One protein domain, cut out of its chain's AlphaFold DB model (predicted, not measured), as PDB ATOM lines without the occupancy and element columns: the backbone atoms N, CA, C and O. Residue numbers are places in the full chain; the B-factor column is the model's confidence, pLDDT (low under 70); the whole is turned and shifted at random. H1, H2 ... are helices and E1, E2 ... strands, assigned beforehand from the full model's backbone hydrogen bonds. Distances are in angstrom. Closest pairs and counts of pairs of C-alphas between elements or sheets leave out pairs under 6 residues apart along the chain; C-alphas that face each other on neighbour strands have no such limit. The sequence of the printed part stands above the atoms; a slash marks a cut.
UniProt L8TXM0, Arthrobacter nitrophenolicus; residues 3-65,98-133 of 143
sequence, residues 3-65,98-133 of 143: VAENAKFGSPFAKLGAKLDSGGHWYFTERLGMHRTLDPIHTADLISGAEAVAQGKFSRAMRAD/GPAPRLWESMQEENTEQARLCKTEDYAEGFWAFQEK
ATOM      1  N   VAL A   3       1.168  56.294 100.867       87.44
ATOM      2  CA  VAL A   3       1.364  55.229  99.881       87.44
ATOM      3  C   VAL A   3       2.405  55.638  98.840       87.44
ATOM      4  O   VAL A   3       2.561  56.828  98.581       87.44
ATOM      5  N   ALA A   4       3.119  54.678  98.250       91.56
ATOM      6  CA  ALA A   4       4.010  54.968  97.128       91.56
ATOM      7  C   ALA A   4       3.188  55.291  95.871       91.56
ATOM      8  O   ALA A   4       2.209  54.601  95.594       91.56
ATOM      9  N   GLU A   5       3.588  56.289  95.083       89.19
ATOM     10  CA  GLU A   5       2.907  56.685  93.838       89.19
ATOM     11  C   GLU A   5       2.736  55.510  92.869       89.19
ATOM     12  O   GLU A   5       1.673  55.342  92.274       89.19
ATOM     13  N   ASN A   6       3.754  54.655  92.769       87.38
ATOM     14  CA  ASN A   6       3.791  53.498  91.877       87.38
ATOM     15  C   ASN A   6       3.212  52.207  92.483       87.38
ATOM     16  O   ASN A   6       3.234  51.173  91.812       87.38
ATOM     17  N   ALA A   7       2.703  52.236  93.719       86.94
ATOM     18  CA  ALA A   7       2.043  51.077  94.314       86.94
ATOM     19  C   ALA A   7       0.833  50.657  93.471       86.94
ATOM     20  O   ALA A   7       0.200  51.495  92.836       86.94
ATOM     21  N   LYS A   8       0.504  49.367  93.465       83.88
ATOM     22  CA  LYS A   8      -0.614  48.820  92.694       83.88
ATOM     23  C   LYS A   8      -1.695  48.298  93.636       83.88
ATOM     24  O   LYS A   8      -1.403  47.487  94.509       83.88
ATOM     25  N   PHE A   9      -2.930  48.758  93.447       80.88
ATOM     26  CA  PHE A   9      -4.106  48.361  94.223       80.88
ATOM     27  C   PHE A   9      -5.201  47.840  93.305       80.88
ATOM     28  O   PHE A   9      -5.511  48.468  92.301       80.88
ATOM     29  N   GLY A  10      -5.835  46.740  93.683       79.50
ATOM     30  CA  GLY A  10      -6.956  46.163  92.950       79.50
ATOM     31  C   GLY A  10      -7.170  44.711  93.349       79.50
ATOM     32  O   GLY A  10      -6.531  44.219  94.281       79.50
ATOM     33  N   SER A  11      -8.071  44.044  92.638       82.94
ATOM     34  CA  SER A  11      -8.404  42.635  92.834       82.94
ATOM     35  C   SER A  11      -7.946  41.843  91.610       82.94
ATOM     36  O   SER A  11      -8.514  42.036  90.539       82.94
ATOM     37  N   PRO A  12      -6.949  40.948  91.709       82.38
ATOM     38  CA  PRO A  12      -6.533  40.142  90.564       82.38
ATOM     39  C   PRO A  12      -7.506  38.989  90.263       82.38
ATOM     40  O   PRO A  12      -7.337  38.306  89.259       82.38
ATOM     41  N   PHE A  13      -8.505  38.748  91.118       83.12
ATOM     42  CA  PHE A  13      -9.299  37.520  91.110       83.12
ATOM     43  C   PHE A  13     -10.092  37.299  89.816       83.12
ATOM     44  O   PHE A  13     -10.150  36.165  89.347       83.12
ATOM     45  N   ALA A  14     -10.588  38.353  89.157       82.69
ATOM     46  CA  ALA A  14     -11.282  38.183  87.877       82.69
ATOM     47  C   ALA A  14     -10.361  37.629  86.769       82.69
ATOM     48  O   ALA A  14     -10.805  36.836  85.945       82.69
ATOM     49  N   LYS A  15      -9.052  37.940  86.795       83.19
ATOM     50  CA  LYS A  15      -8.051  37.345  85.878       83.19
ATOM     51  C   LYS A  15      -7.775  35.868  86.159       83.19
ATOM     52  O   LYS A  15      -7.138  35.210  85.345       83.19
ATOM     53  N   LEU A  16      -8.235  35.361  87.299       82.88
ATOM     54  CA  LEU A  16      -8.088  33.969  87.715       82.88
ATOM     55  C   LEU A  16      -9.398  33.177  87.594       82.88
ATOM     56  O   LEU A  16      -9.439  32.035  88.035       82.88
ATOM     57  N   GLY A  17     -10.479  33.772  87.068       78.50
ATOM     58  CA  GLY A  17     -11.808  33.147  87.117       78.50
ATOM     59  C   GLY A  17     -12.354  33.014  88.547       78.50
ATOM     60  O   GLY A  17     -13.199  32.164  88.821       78.50
ATOM     61  N   ALA A  18     -11.853  33.833  89.474       79.31
ATOM     62  CA  ALA A  18     -12.160  33.795  90.896       79.31
ATOM     63  C   ALA A  18     -12.924  35.049  91.349       79.31
ATOM     64  O   ALA A  18     -12.928  36.087  90.678       79.31
ATOM     65  N   LYS A  19     -13.547  34.972  92.525       84.00
ATOM     66  CA  LYS A  19     -14.201  36.110  93.176       84.00
ATOM     67  C   LYS A  19     -13.233  36.759  94.168       84.00
ATOM     68  O   LYS A  19     -12.392  36.083  94.753       84.00
ATOM     69  N   LEU A  20     -13.342  38.078  94.350       82.62
ATOM     70  CA  LEU A  20     -12.633  38.759  95.437       82.62
ATOM     71  C   LEU A  20     -13.087  38.191  96.792       82.62
ATOM     72  O   LEU A  20     -14.281  37.998  97.007       82.62
ATOM     73  N   ASP A  21     -12.135  37.950  97.687       81.56
ATOM     74  CA  ASP A  21     -12.358  37.316  98.985       81.56
ATOM     75  C   ASP A  21     -11.980  38.228 100.172       81.56
ATOM     76  O   ASP A  21     -11.704  39.426 100.021       81.56
ATOM     77  N   SER A  22     -11.962  37.640 101.373       80.62
ATOM     78  CA  SER A  22     -11.451  38.246 102.610       80.62
ATOM     79  C   SER A  22     -12.206  39.499 103.085       80.62
ATOM     80  O   SER A  22     -11.657  40.327 103.816       80.62
ATOM     81  N   GLY A  23     -13.476  39.640 102.702       81.12
ATOM     82  CA  GLY A  23     -14.326  40.794 102.998       81.12
ATOM     83  C   GLY A  23     -14.030  42.001 102.109       81.12
ATOM     84  O   GLY A  23     -14.419  43.127 102.440       81.12
ATOM     85  N   GLY A  24     -13.312  41.795 101.002       81.56
ATOM     86  CA  GLY A  24     -12.887  42.854 100.102       81.56
ATOM     87  C   GLY A  24     -14.061  43.627  99.500       81.56
ATOM     88  O   GLY A  24     -13.981  44.854  99.406       81.56
ATOM     89  N   HIS A  25     -15.173  42.958  99.163       82.75
ATOM     90  CA  HIS A  25     -16.353  43.637  98.611       82.75
ATOM     91  C   HIS A  25     -16.944  44.628  99.608       82.75
ATOM     92  O   HIS A  25     -17.166  45.792  99.265       82.75
ATOM     93  N   TRP A  26     -17.148  44.187 100.850       81.94
ATOM     94  CA  TRP A  26     -17.645  45.040 101.921       81.94
ATOM     95  C   TRP A  26     -16.677  46.194 102.206       81.94
ATOM     96  O   TRP A  26     -17.080  47.358 102.186       81.94
ATOM     97  N   TYR A  27     -15.383  45.900 102.376       78.88
ATOM     98  CA  TYR A  27     -14.384  46.912 102.726       78.88
ATOM     99  C   TYR A  27     -14.244  48.006 101.660       78.88
ATOM    100  O   TYR A  27     -14.204  49.197 101.985       78.88
ATOM    101  N   PHE A  28     -14.168  47.626 100.380       77.06
ATOM    102  CA  PHE A  28     -14.065  48.602  99.298       77.06
ATOM    103  C   PHE A  28     -15.364  49.391  99.125       77.06
ATOM    104  O   PHE A  28     -15.296  50.616  98.995       77.06
ATOM    105  N   THR A  29     -16.524  48.736  99.213       80.88
ATOM    106  CA  THR A  29     -17.824  49.402  99.040       80.88
ATOM    107  C   THR A  29     -18.082  50.429 100.137       80.88
ATOM    108  O   THR A  29     -18.451  51.559  99.825       80.88
ATOM    109  N   GLU A  30     -17.817  50.103 101.403       80.81
ATOM    110  CA  GLU A  30     -17.991  51.043 102.521       80.81
ATOM    111  C   GLU A  30     -17.076  52.264 102.408       80.81
ATOM    112  O   GLU A  30     -17.438  53.375 102.795       80.81
ATOM    113  N   ARG A  31     -15.872  52.079 101.858       73.56
ATOM    114  CA  ARG A  31     -14.873  53.147 101.785       73.56
ATOM    115  C   ARG A  31     -14.969  53.990 100.512       73.56
ATOM    116  O   ARG A  31     -14.471  55.114 100.509       73.56
ATOM    117  N   LEU A  32     -15.549  53.459  99.434       73.62
ATOM    118  CA  LEU A  32     -15.489  54.060  98.092       73.62
ATOM    119  C   LEU A  32     -16.838  54.183  97.388       73.62
ATOM    120  O   LEU A  32     -16.921  54.849  96.354       73.62
ATOM    121  N   GLY A  33     -17.879  53.554  97.928       78.94
ATOM    122  CA  GLY A  33     -19.150  53.359  97.247       78.94
ATOM    123  C   GLY A  33     -19.085  52.260  96.184       78.94
ATOM    124  O   GLY A  33     -18.014  51.816  95.756       78.94
ATOM    125  N   MET A  34     -20.263  51.823  95.736       81.06
ATOM    126  CA  MET A  34     -20.413  50.688  94.817       81.06
ATOM    127  C   MET A  34     -19.720  50.918  93.468       81.06
ATOM    128  O   MET A  34     -18.944  50.076  93.028       81.06
ATOM    129  N   HIS A  35     -19.929  52.079  92.835       80.31
ATOM    130  CA  HIS A  35     -19.409  52.357  91.488       80.31
ATOM    131  C   HIS A  35     -17.881  52.282  91.400       80.31
ATOM    132  O   HIS A  35     -17.334  51.732  90.455       80.31
ATOM    133  N   ARG A  36     -17.173  52.783  92.419       76.69
ATOM    134  CA  ARG A  36     -15.699  52.758  92.462       76.69
ATOM    135  C   ARG A  36     -15.125  51.412  92.909       76.69
ATOM    136  O   ARG A  36     -13.903  51.254  92.943       76.69
ATOM    137  N   THR A  37     -15.995  50.489  93.306       79.81
ATOM    138  CA  THR A  37     -15.630  49.167  93.815       79.81
ATOM    139  C   THR A  37     -15.819  48.103  92.747       79.81
ATOM    140  O   THR A  37     -14.899  47.330  92.512       79.81
ATOM    141  N   LEU A  38     -16.973  48.085  92.079       82.19
ATOM    142  CA  LEU A  38     -17.328  47.015  91.148       82.19
ATOM    143  C   LEU A  38     -16.444  47.005  89.896       82.19
ATOM    144  O   LEU A  38     -15.896  45.955  89.574       82.19
ATOM    145  N   ASP A  39     -16.224  48.154  89.250       82.12
ATOM    146  CA  ASP A  39     -15.423  48.238  88.019       82.12
ATOM    147  C   ASP A  39     -14.033  47.582  88.159       82.12
ATOM    148  O   ASP A  39     -13.772  46.608  87.452       82.12
ATOM    149  N   PRO A  40     -13.155  47.993  89.101       78.25
ATOM    150  CA  PRO A  40     -11.827  47.389  89.232       78.25
ATOM    151  C   PRO A  40     -11.849  45.943  89.750       78.25
ATOM    152  O   PRO A  40     -10.873  45.218  89.564       78.25
ATOM    153  N   ILE A  41     -12.925  45.502  90.414       82.50
ATOM    154  CA  ILE A  41     -13.083  44.095  90.808       82.50
ATOM    155  C   ILE A  41     -13.398  43.235  89.586       82.50
ATOM    156  O   ILE A  41     -12.822  42.158  89.450       82.50
ATOM    157  N   HIS A  42     -14.275  43.711  88.704       81.81
ATOM    158  CA  HIS A  42     -14.694  42.981  87.511       81.81
ATOM    159  C   HIS A  42     -13.643  43.005  86.401       81.81
ATOM    160  O   HIS A  42     -13.435  41.984  85.752       81.81
ATOM    161  N   THR A  43     -12.951  44.129  86.193       82.19
ATOM    162  CA  THR A  43     -11.890  44.223  85.174       82.19
ATOM    163  C   THR A  43     -10.550  43.669  85.655       82.19
ATOM    164  O   THR A  43      -9.660  43.397  84.849       82.19
ATOM    165  N   ALA A  44     -10.385  43.489  86.973       84.06
ATOM    166  CA  ALA A  44      -9.103  43.181  87.605       84.06
ATOM    167  C   ALA A  44      -7.983  44.168  87.218       84.06
ATOM    168  O   ALA A  44      -6.794  43.811  87.129       84.06
ATOM    169  N   ASP A  45      -8.365  45.424  86.990       83.62
ATOM    170  CA  ASP A  45      -7.434  46.520  86.782       83.62
ATOM    171  C   ASP A  45      -6.797  46.956  88.098       83.62
ATOM    172  O   ASP A  45      -7.416  46.993  89.166       83.62
ATOM    173  N   LEU A  46      -5.515  47.303  88.004       83.94
ATOM    174  CA  LEU A  46      -4.745  47.812  89.125       83.94
ATOM    175  C   LEU A  46      -4.615  49.323  88.995       83.94
ATOM    176  O   LEU A  46      -4.024  49.815  88.033       83.94
ATOM    177  N   ILE A  47      -5.072  50.046  90.009       85.94
ATOM    178  CA  ILE A  47      -4.840  51.483  90.128       85.94
ATOM    179  C   ILE A  47      -3.507  51.748  90.830       85.94
ATOM    180  O   ILE A  47      -3.074  50.996  91.709       85.94
ATOM    181  N   SER A  48      -2.847  52.828  90.443       90.19
ATOM    182  CA  SER A  48      -1.648  53.355  91.087       90.19
ATOM    183  C   SER A  48      -1.938  53.900  92.493       90.19
ATOM    184  O   SER A  48      -3.083  54.190  92.853       90.19
ATOM    185  N   GLY A  49      -0.897  54.108  93.302       86.25
ATOM    186  CA  GLY A  49      -1.036  54.771  94.597       86.25
ATOM    187  C   GLY A  49      -1.475  56.229  94.463       86.25
ATOM    188  O   GLY A  49      -2.239  56.712  95.299       86.25
ATOM    189  N   ALA A  50      -1.068  56.908  93.388       88.69
ATOM    190  CA  ALA A  50      -1.542  58.252  93.064       88.69
ATOM    191  C   ALA A  50      -3.059  58.271  92.798       88.69
ATOM    192  O   ALA A  50      -3.787  59.052  93.415       88.69
ATOM    193  N   GLU A  51      -3.558  57.358  91.962       87.44
ATOM    194  CA  GLU A  51      -4.996  57.208  91.696       87.44
ATOM    195  C   GLU A  51      -5.763  56.799  92.954       87.44
ATOM    196  O   GLU A  51      -6.838  57.329  93.229       87.44
ATOM    197  N   ALA A  52      -5.195  55.913  93.775       84.12
ATOM    198  CA  ALA A  52      -5.798  55.511  95.038       84.12
ATOM    199  C   ALA A  52      -5.986  56.709  95.989       84.12
ATOM    200  O   ALA A  52      -7.010  56.798  96.669       84.12
ATOM    201  N   VAL A  53      -5.047  57.656  96.022       86.75
ATOM    202  CA  VAL A  53      -5.176  58.904  96.797       86.75
ATOM    203  C   VAL A  53      -6.212  59.837  96.182       86.75
ATOM    204  O   VAL A  53      -7.069  60.334  96.910       86.75
ATOM    205  N   ALA A  54      -6.203  60.018  94.859       86.50
ATOM    206  CA  ALA A  54      -7.201  60.826  94.153       86.50
ATOM    207  C   ALA A  54      -8.636  60.299  94.362       86.50
ATOM    208  O   ALA A  54      -9.592  61.070  94.433       86.50
ATOM    209  N   GLN A  55      -8.788  58.985  94.526       82.44
ATOM    210  CA  GLN A  55     -10.062  58.331  94.826       82.44
ATOM    211  C   GLN A  55     -10.432  58.334  96.322       82.44
ATOM    212  O   GLN A  55     -11.514  57.859  96.663       82.44
ATOM    213  N   GLY A  56      -9.574  58.857  97.206       78.06
ATOM    214  CA  GLY A  56      -9.823  58.957  98.650       78.06
ATOM    215  C   GLY A  56      -9.446  57.717  99.475       78.06
ATOM    216  O   GLY A  56      -9.777  57.650 100.659       78.06
ATOM    217  N   LYS A  57      -8.735  56.731  98.904       74.06
ATOM    218  CA  LYS A  57      -8.329  55.495  99.613       74.06
ATOM    219  C   LYS A  57      -7.240  55.770 100.655       74.06
ATOM    220  O   LYS A  57      -7.308  55.253 101.776       74.06
ATOM    221  N   PHE A  58      -6.278  56.622 100.297       80.81
ATOM    222  CA  PHE A  58      -5.124  57.017 101.111       80.81
ATOM    223  C   PHE A  58      -5.038  58.541 101.242       80.81
ATOM    224  O   PHE A  58      -5.595  59.275 100.434       80.81
ATOM    225  N   SER A  59      -4.315  59.029 102.254       80.31
ATOM    226  CA  SER A  59      -4.214  60.473 102.514       80.31
ATOM    227  C   SER A  59      -3.164  61.180 101.657       80.31
ATOM    228  O   SER A  59      -3.214  62.398 101.526       80.31
ATOM    229  N   ARG A  60      -2.150  60.453 101.171       83.38
ATOM    230  CA  ARG A  60      -1.017  61.033 100.438       83.38
ATOM    231  C   ARG A  60      -0.281  59.970  99.633       83.38
ATOM    232  O   ARG A  60       0.010  58.909 100.185       83.38
ATOM    233  N   ALA A  61       0.069  60.301  98.394       88.69
ATOM    234  CA  ALA A  61       1.010  59.545  97.578       88.69
ATOM    235  C   ALA A  61       2.388  60.206  97.687       88.69
ATOM    236  O   ALA A  61       2.477  61.428  97.803       88.69
ATOM    237  N   MET A  62       3.440  59.401  97.742       89.19
ATOM    238  CA  MET A  62       4.828  59.853  97.844       89.19
ATOM    239  C   MET A  62       5.705  59.019  96.922       89.19
ATOM    240  O   MET A  62       5.341  57.891  96.576       89.19
ATOM    241  N   ARG A  63       6.886  59.526  96.575       90.56
ATOM    242  CA  ARG A  63       7.872  58.710  95.874       90.56
ATOM    243  C   ARG A  63       8.242  57.486  96.716       90.56
ATOM    244  O   ARG A  63       8.250  57.533  97.948       90.56
ATOM    245  N   ALA A  64       8.506  56.365  96.048       86.19
ATOM    246  CA  ALA A  64       8.747  55.089  96.720       86.19
ATOM    247  C   ALA A  64      10.002  55.110  97.613       86.19
ATOM    248  O   ALA A  64       9.996  54.506  98.684       86.19
ATOM    249  N   ASP A  65      11.043  55.832  97.190       88.12
ATOM    250  CA  ASP A  65      12.305  56.030  97.914       88.12
ATOM    251  C   ASP A  65      12.130  56.865  99.194       88.12
ATOM    252  O   ASP A  65      12.778  56.596 100.199       88.12
ATOM    253  N   GLY A  98     -21.688  49.175 114.572       52.19
ATOM    254  CA  GLY A  98     -22.224  48.602 113.329       52.19
ATOM    255  C   GLY A  98     -21.195  48.688 112.211       52.19
ATOM    256  O   GLY A  98     -20.873  49.797 111.789       52.19
ATOM    257  N   PRO A  99     -20.587  47.550 111.807       54.38
ATOM    258  CA  PRO A  99     -21.168  46.689 110.763       54.38
ATOM    259  C   PRO A  99     -20.700  45.214 110.818       54.38
ATOM    260  O   PRO A  99     -20.778  44.518 109.810       54.38
ATOM    261  N   ALA A 100     -20.175  44.726 111.952       59.03
ATOM    262  CA  ALA A 100     -19.593  43.378 112.044       59.03
ATOM    263  C   ALA A 100     -20.484  42.260 111.447       59.03
ATOM    264  O   ALA A 100     -19.932  41.409 110.753       59.03
ATOM    265  N   PRO A 101     -21.829  42.295 111.595       63.62
ATOM    266  CA  PRO A 101     -22.712  41.350 110.907       63.62
ATOM    267  C   PRO A 101     -22.613  41.408 109.375       63.62
ATOM    268  O   PRO A 101     -22.484  40.367 108.747       63.62
ATOM    269  N   ARG A 102     -22.572  42.605 108.771       74.81
ATOM    270  CA  ARG A 102     -22.517  42.789 107.307       74.81
ATOM    271  C   ARG A 102     -21.173  42.404 106.696       74.81
ATOM    272  O   ARG A 102     -21.131  41.886 105.586       74.81
ATOM    273  N   LEU A 103     -20.074  42.640 107.417       77.06
ATOM    274  CA  LEU A 103     -18.768  42.116 107.012       77.06
ATOM    275  C   LEU A 103     -18.801  40.584 107.002       77.06
ATOM    276  O   LEU A 103     -18.350  39.969 106.041       77.06
ATOM    277  N   TRP A 104     -19.364  39.972 108.047       79.88
ATOM    278  CA  TRP A 104     -19.452  38.517 108.140       79.88
ATOM    279  C   TRP A 104     -20.354  37.917 107.058       79.88
ATOM    280  O   TRP A 104     -19.976  36.932 106.434       79.88
ATOM    281  N   GLU A 105     -21.495  38.545 106.766       81.44
ATOM    282  CA  GLU A 105     -22.374  38.184 105.644       81.44
ATOM    283  C   GLU A 105     -21.630  38.254 104.303       81.44
ATOM    284  O   GLU A 105     -21.600  37.265 103.572       81.44
ATOM    285  N   SER A 106     -20.930  39.360 104.025       80.69
ATOM    286  CA  SER A 106     -20.116  39.499 102.810       80.69
ATOM    287  C   SER A 106     -19.051  38.410 102.706       80.69
ATOM    288  O   SER A 106     -18.860  37.852 101.630       80.69
ATOM    289  N   MET A 107     -18.360  38.077 103.800       83.25
ATOM    290  CA  MET A 107     -17.354  37.010 103.795       83.25
ATOM    291  C   MET A 107     -17.984  35.635 103.532       83.25
ATOM    292  O   MET A 107     -17.400  34.821 102.816       83.25
ATOM    293  N   GLN A 108     -19.186  35.373 104.053       84.25
ATOM    294  CA  GLN A 108     -19.917  34.130 103.787       84.25
ATOM    295  C   GLN A 108     -20.370  34.025 102.323       84.25
ATOM    296  O   GLN A 108     -20.255  32.954 101.719       84.25
ATOM    297  N   GLU A 109     -20.840  35.121 101.727       84.25
ATOM    298  CA  GLU A 109     -21.206  35.192 100.305       84.25
ATOM    299  C   GLU A 109     -19.988  35.047  99.383       84.25
ATOM    300  O   GLU A 109     -20.054  34.389  98.342       84.25
ATOM    301  N   GLU A 110     -18.861  35.660  99.747       86.12
ATOM    302  CA  GLU A 110     -17.590  35.491  99.042       86.12
ATOM    303  C   GLU A 110     -17.134  34.033  99.089       86.12
ATOM    304  O   GLU A 110     -16.857  33.456  98.041       86.12
ATOM    305  N   ASN A 111     -17.140  33.408 100.269       85.25
ATOM    306  CA  ASN A 111     -16.735  32.014 100.440       85.25
ATOM    307  C   ASN A 111     -17.631  31.042  99.651       85.25
ATOM    308  O   ASN A 111     -17.137  30.117  99.009       85.25
ATOM    309  N   THR A 112     -18.948  31.272  99.659       87.94
ATOM    310  CA  THR A 112     -19.915  30.446  98.917       87.94
ATOM    311  C   THR A 112     -19.662  30.510  97.414       87.94
ATOM    312  O   THR A 112     -19.564  29.474  96.755       87.94
ATOM    313  N   GLU A 113     -19.495  31.712  96.865       84.81
ATOM    314  CA  GLU A 113     -19.216  31.873  95.439       84.81
ATOM    315  C   GLU A 113     -17.818  31.383  95.061       84.81
ATOM    316  O   GLU A 113     -17.664  30.741  94.026       84.81
ATOM    317  N   GLN A 114     -16.807  31.601  95.902       83.00
ATOM    318  CA  GLN A 114     -15.462  31.079  95.664       83.00
ATOM    319  C   GLN A 114     -15.466  29.542  95.615       83.00
ATOM    320  O   GLN A 114     -14.830  28.953  94.742       83.00
ATOM    321  N   ALA A 115     -16.240  28.884  96.486       86.00
ATOM    322  CA  ALA A 115     -16.424  27.432  96.484       86.00
ATOM    323  C   ALA A 115     -17.217  26.909  95.271       86.00
ATOM    324  O   ALA A 115     -17.117  25.728  94.919       86.00
ATOM    325  N   ARG A 116     -18.034  27.761  94.641       87.12
ATOM    326  CA  ARG A 116     -18.711  27.455  93.375       87.12
ATOM    327  C   ARG A 116     -17.746  27.600  92.200       87.12
ATOM    328  O   ARG A 116     -17.645  26.680  91.394       87.12
ATOM    329  N   LEU A 117     -17.023  28.718  92.135       81.44
ATOM    330  CA  LEU A 117     -16.073  29.029  91.065       81.44
ATOM    331  C   LEU A 117     -14.894  28.059  91.043       81.44
ATOM    332  O   LEU A 117     -14.506  27.627  89.971       81.44
ATOM    333  N   CYS A 118     -14.378  27.617  92.193       86.50
ATOM    334  CA  CYS A 118     -13.233  26.698  92.228       86.50
ATOM    335  C   CYS A 118     -13.479  25.330  91.564       86.50
ATOM    336  O   CYS A 118     -12.537  24.564  91.365       86.50
ATOM    337  N   LYS A 119     -14.735  25.018  91.229       89.25
ATOM    338  CA  LYS A 119     -15.149  23.792  90.538       89.25
ATOM    339  C   LYS A 119     -15.305  23.981  89.026       89.25
ATOM    340  O   LYS A 119     -15.686  23.028  88.354       89.25
ATOM    341  N   THR A 120     -15.085  25.185  88.501       87.00
ATOM    342  CA  THR A 120     -15.304  25.497  87.086       87.00
ATOM    343  C   THR A 120     -14.027  25.373  86.264       87.00
ATOM    344  O   THR A 120     -12.912  25.504  86.772       87.00
ATOM    345  N   GLU A 121     -14.199  25.150  84.961       87.69
ATOM    346  CA  GLU A 121     -13.092  25.119  84.003       87.69
ATOM    347  C   GLU A 121     -12.393  26.480  83.911       87.69
ATOM    348  O   GLU A 121     -11.168  26.524  83.860       87.69
ATOM    349  N   ASP A 122     -13.146  27.586  83.990       85.50
ATOM    350  CA  ASP A 122     -12.595  28.947  83.964       85.50
ATOM    351  C   ASP A 122     -11.653  29.211  85.148       85.50
ATOM    352  O   ASP A 122     -10.614  29.851  84.986       85.50
ATOM    353  N   TYR A 123     -11.974  28.693  86.337       87.31
ATOM    354  CA  TYR A 123     -11.087  28.804  87.493       87.31
ATOM    355  C   TYR A 123      -9.801  27.997  87.287       87.31
ATOM    356  O   TYR A 123      -8.703  28.502  87.523       87.31
ATOM    357  N   ALA A 124      -9.908  26.752  86.809       88.38
ATOM    358  CA  ALA A 124      -8.736  25.922  86.522       88.38
ATOM    359  C   ALA A 124      -7.833  26.561  85.449       88.38
ATOM    360  O   ALA A 124      -6.621  26.683  85.640       88.38
ATOM    361  N   GLU A 125      -8.434  27.044  84.362       88.75
ATOM    362  CA  GLU A 125      -7.769  27.757  83.274       88.75
ATOM    363  C   GLU A 125      -7.080  29.035  83.759       88.75
ATOM    364  O   GLU A 125      -5.923  29.271  83.415       88.75
ATOM    365  N   GLY A 126      -7.743  29.838  84.597       87.38
ATOM    366  CA  GLY A 126      -7.159  31.053  85.167       87.38
ATOM    367  C   GLY A 126      -5.880  30.768  85.960       87.38
ATOM    368  O   GLY A 126      -4.862  31.445  85.784       87.38
ATOM    369  N   PHE A 127      -5.891  29.720  86.785       89.06
ATOM    370  CA  PHE A 127      -4.715  29.298  87.551       89.06
ATOM    371  C   PHE A 127      -3.607  28.689  86.682       89.06
ATOM    372  O   PHE A 127      -2.424  28.913  86.964       89.06
ATOM    373  N   TRP A 128      -3.944  27.930  85.638       91.62
ATOM    374  CA  TRP A 128      -2.949  27.406  84.695       91.62
ATOM    375  C   TRP A 128      -2.314  28.518  83.864       91.62
ATOM    376  O   TRP A 128      -1.089  28.612  83.808       91.62
ATOM    377  N   ALA A 129      -3.122  29.414  83.301       89.38
ATOM    378  CA  ALA A 129      -2.648  30.551  82.523       89.38
ATOM    379  C   ALA A 129      -1.718  31.460  83.341       89.38
ATOM    380  O   ALA A 129      -0.672  31.884  82.842       89.38
ATOM    381  N   PHE A 130      -2.046  31.698  84.616       89.00
ATOM    382  CA  PHE A 130      -1.195  32.453  85.536       89.00
ATOM    383  C   PHE A 130       0.175  31.792  85.745       89.00
ATOM    384  O   PHE A 130       1.203  32.468  85.670       89.00
ATOM    385  N   GLN A 131       0.208  30.474  85.966       90.69
ATOM    386  CA  GLN A 131       1.458  29.724  86.132       90.69
ATOM    387  C   GLN A 131       2.302  29.715  84.850       90.69
ATOM    388  O   GLN A 131       3.523  29.868  84.909       90.69
ATOM    389  N   GLU A 132       1.653  29.599  83.694       94.56
ATOM    390  CA  GLU A 132       2.292  29.589  82.374       94.56
ATOM    391  C   GLU A 132       2.615  30.995  81.839       94.56
ATOM    392  O   GLU A 132       3.235  31.123  80.784       94.56
ATOM    393  N   LYS A 133       2.237  32.059  82.564       90.19
ATOM    394  CA  LYS A 133       2.391  33.468  82.158       90.19
ATOM    395  C   LYS A 133       1.786  33.768  80.779       90.19
ATOM    396  O   LYS A 133       2.358  34.530  79.999       90.19
TER     397      LYS A 133
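This is residues 3 to 65 and 98 to 133 of the 143 residues of a protein of Arthrobacter nitrophenolicus (UniProt L8TXM0). This is a flat, open arrangement in which H5 and H6 form a large L along one side, their neighbouring ends making the corner. The short helix H1 packs on H6, and the helical hairpin of H2 and H3 lies inside the L, with H2 packing on H5 and H3 on H1. At the far side from H6, H4 and the strand E1 lie close together, with residues 3 to 4 paired to E1. The printed part has 99 residues with six named helices and one named strand; along the chain come H1, H2, H3 and H4, then E1, then H5 and H6, and the class is mostly helix. It is only just compact, close to loose, with a radius of gyration of the C-alphas of 15.1 A and spans of 41 by 41 by 22 A.

Residues 3 to 4 pair in parallel with residues 61 to 62 of E1, residues 60 to 62; E1 pairs with no named strand. Residues 8 to 9 pair antiparallel with residues 47 to 48. H1, residues 13 to 16, touches H3, residues 35 to 43; their closest C-alphas, of Ala 14 and His 42, are 5.9 A apart. H2, residues 24 to 32, forms a helical hairpin with H3, at a steep tilt of 39 degrees, opposite ways; their closest C-alphas, of Thr 29 and Thr 37, are 5.7 A apart. H4, residues 49 to 54, touches no helix; its closest C-alpha to E1 is that of Ala 50, 5.3 A from that of Ala 61. H5, residues 100 to 117, touches H2 with residues 102 to 106 alone, at a steep tilt of 49 degrees, opposite ways; the closest C-alphas, of Trp 26 and Leu 103, are 6.0 A apart. H6, residues 121 to 132, touches H1, the closest C-alphas being those of Leu 16 and Gly 126 at 4.0 A. H5 and H6 are close but not clearly touching, about perpendicular at 86 degrees, with C-alphas of Leu 117 and Tyr 123 closest at 6.1 A. H3 and H5 are apart. Every O i to N i+4 pair is within hydrogen-bond range in H2, H4, H5 and H6, and 3 of 5 are in H3; H1 is too short for such a pair, and its one O i to N i+3 pair is within range.

H1 begins with C-alpha 13 at (-9.299, 37.520, 91.110). H2 and H3 measure 11.7 A and 12.8 A from first to last C-alpha. H5 measures 25.7 A and H6 16.1 A, ending with C-alpha 132 at (2.292, 29.589, 82.374).

The C-alphas farthest apart, of Gly 98 and Glu 132, are 43.8 A apart. Residues 66 to 97 are not printed, and C-alphas 65 and 98 are 38.5 A apart across this cut. Of the links printed whole, none is long. The mean pLDDT of the printed part is 82.8; residues 98 to 101 are under 70.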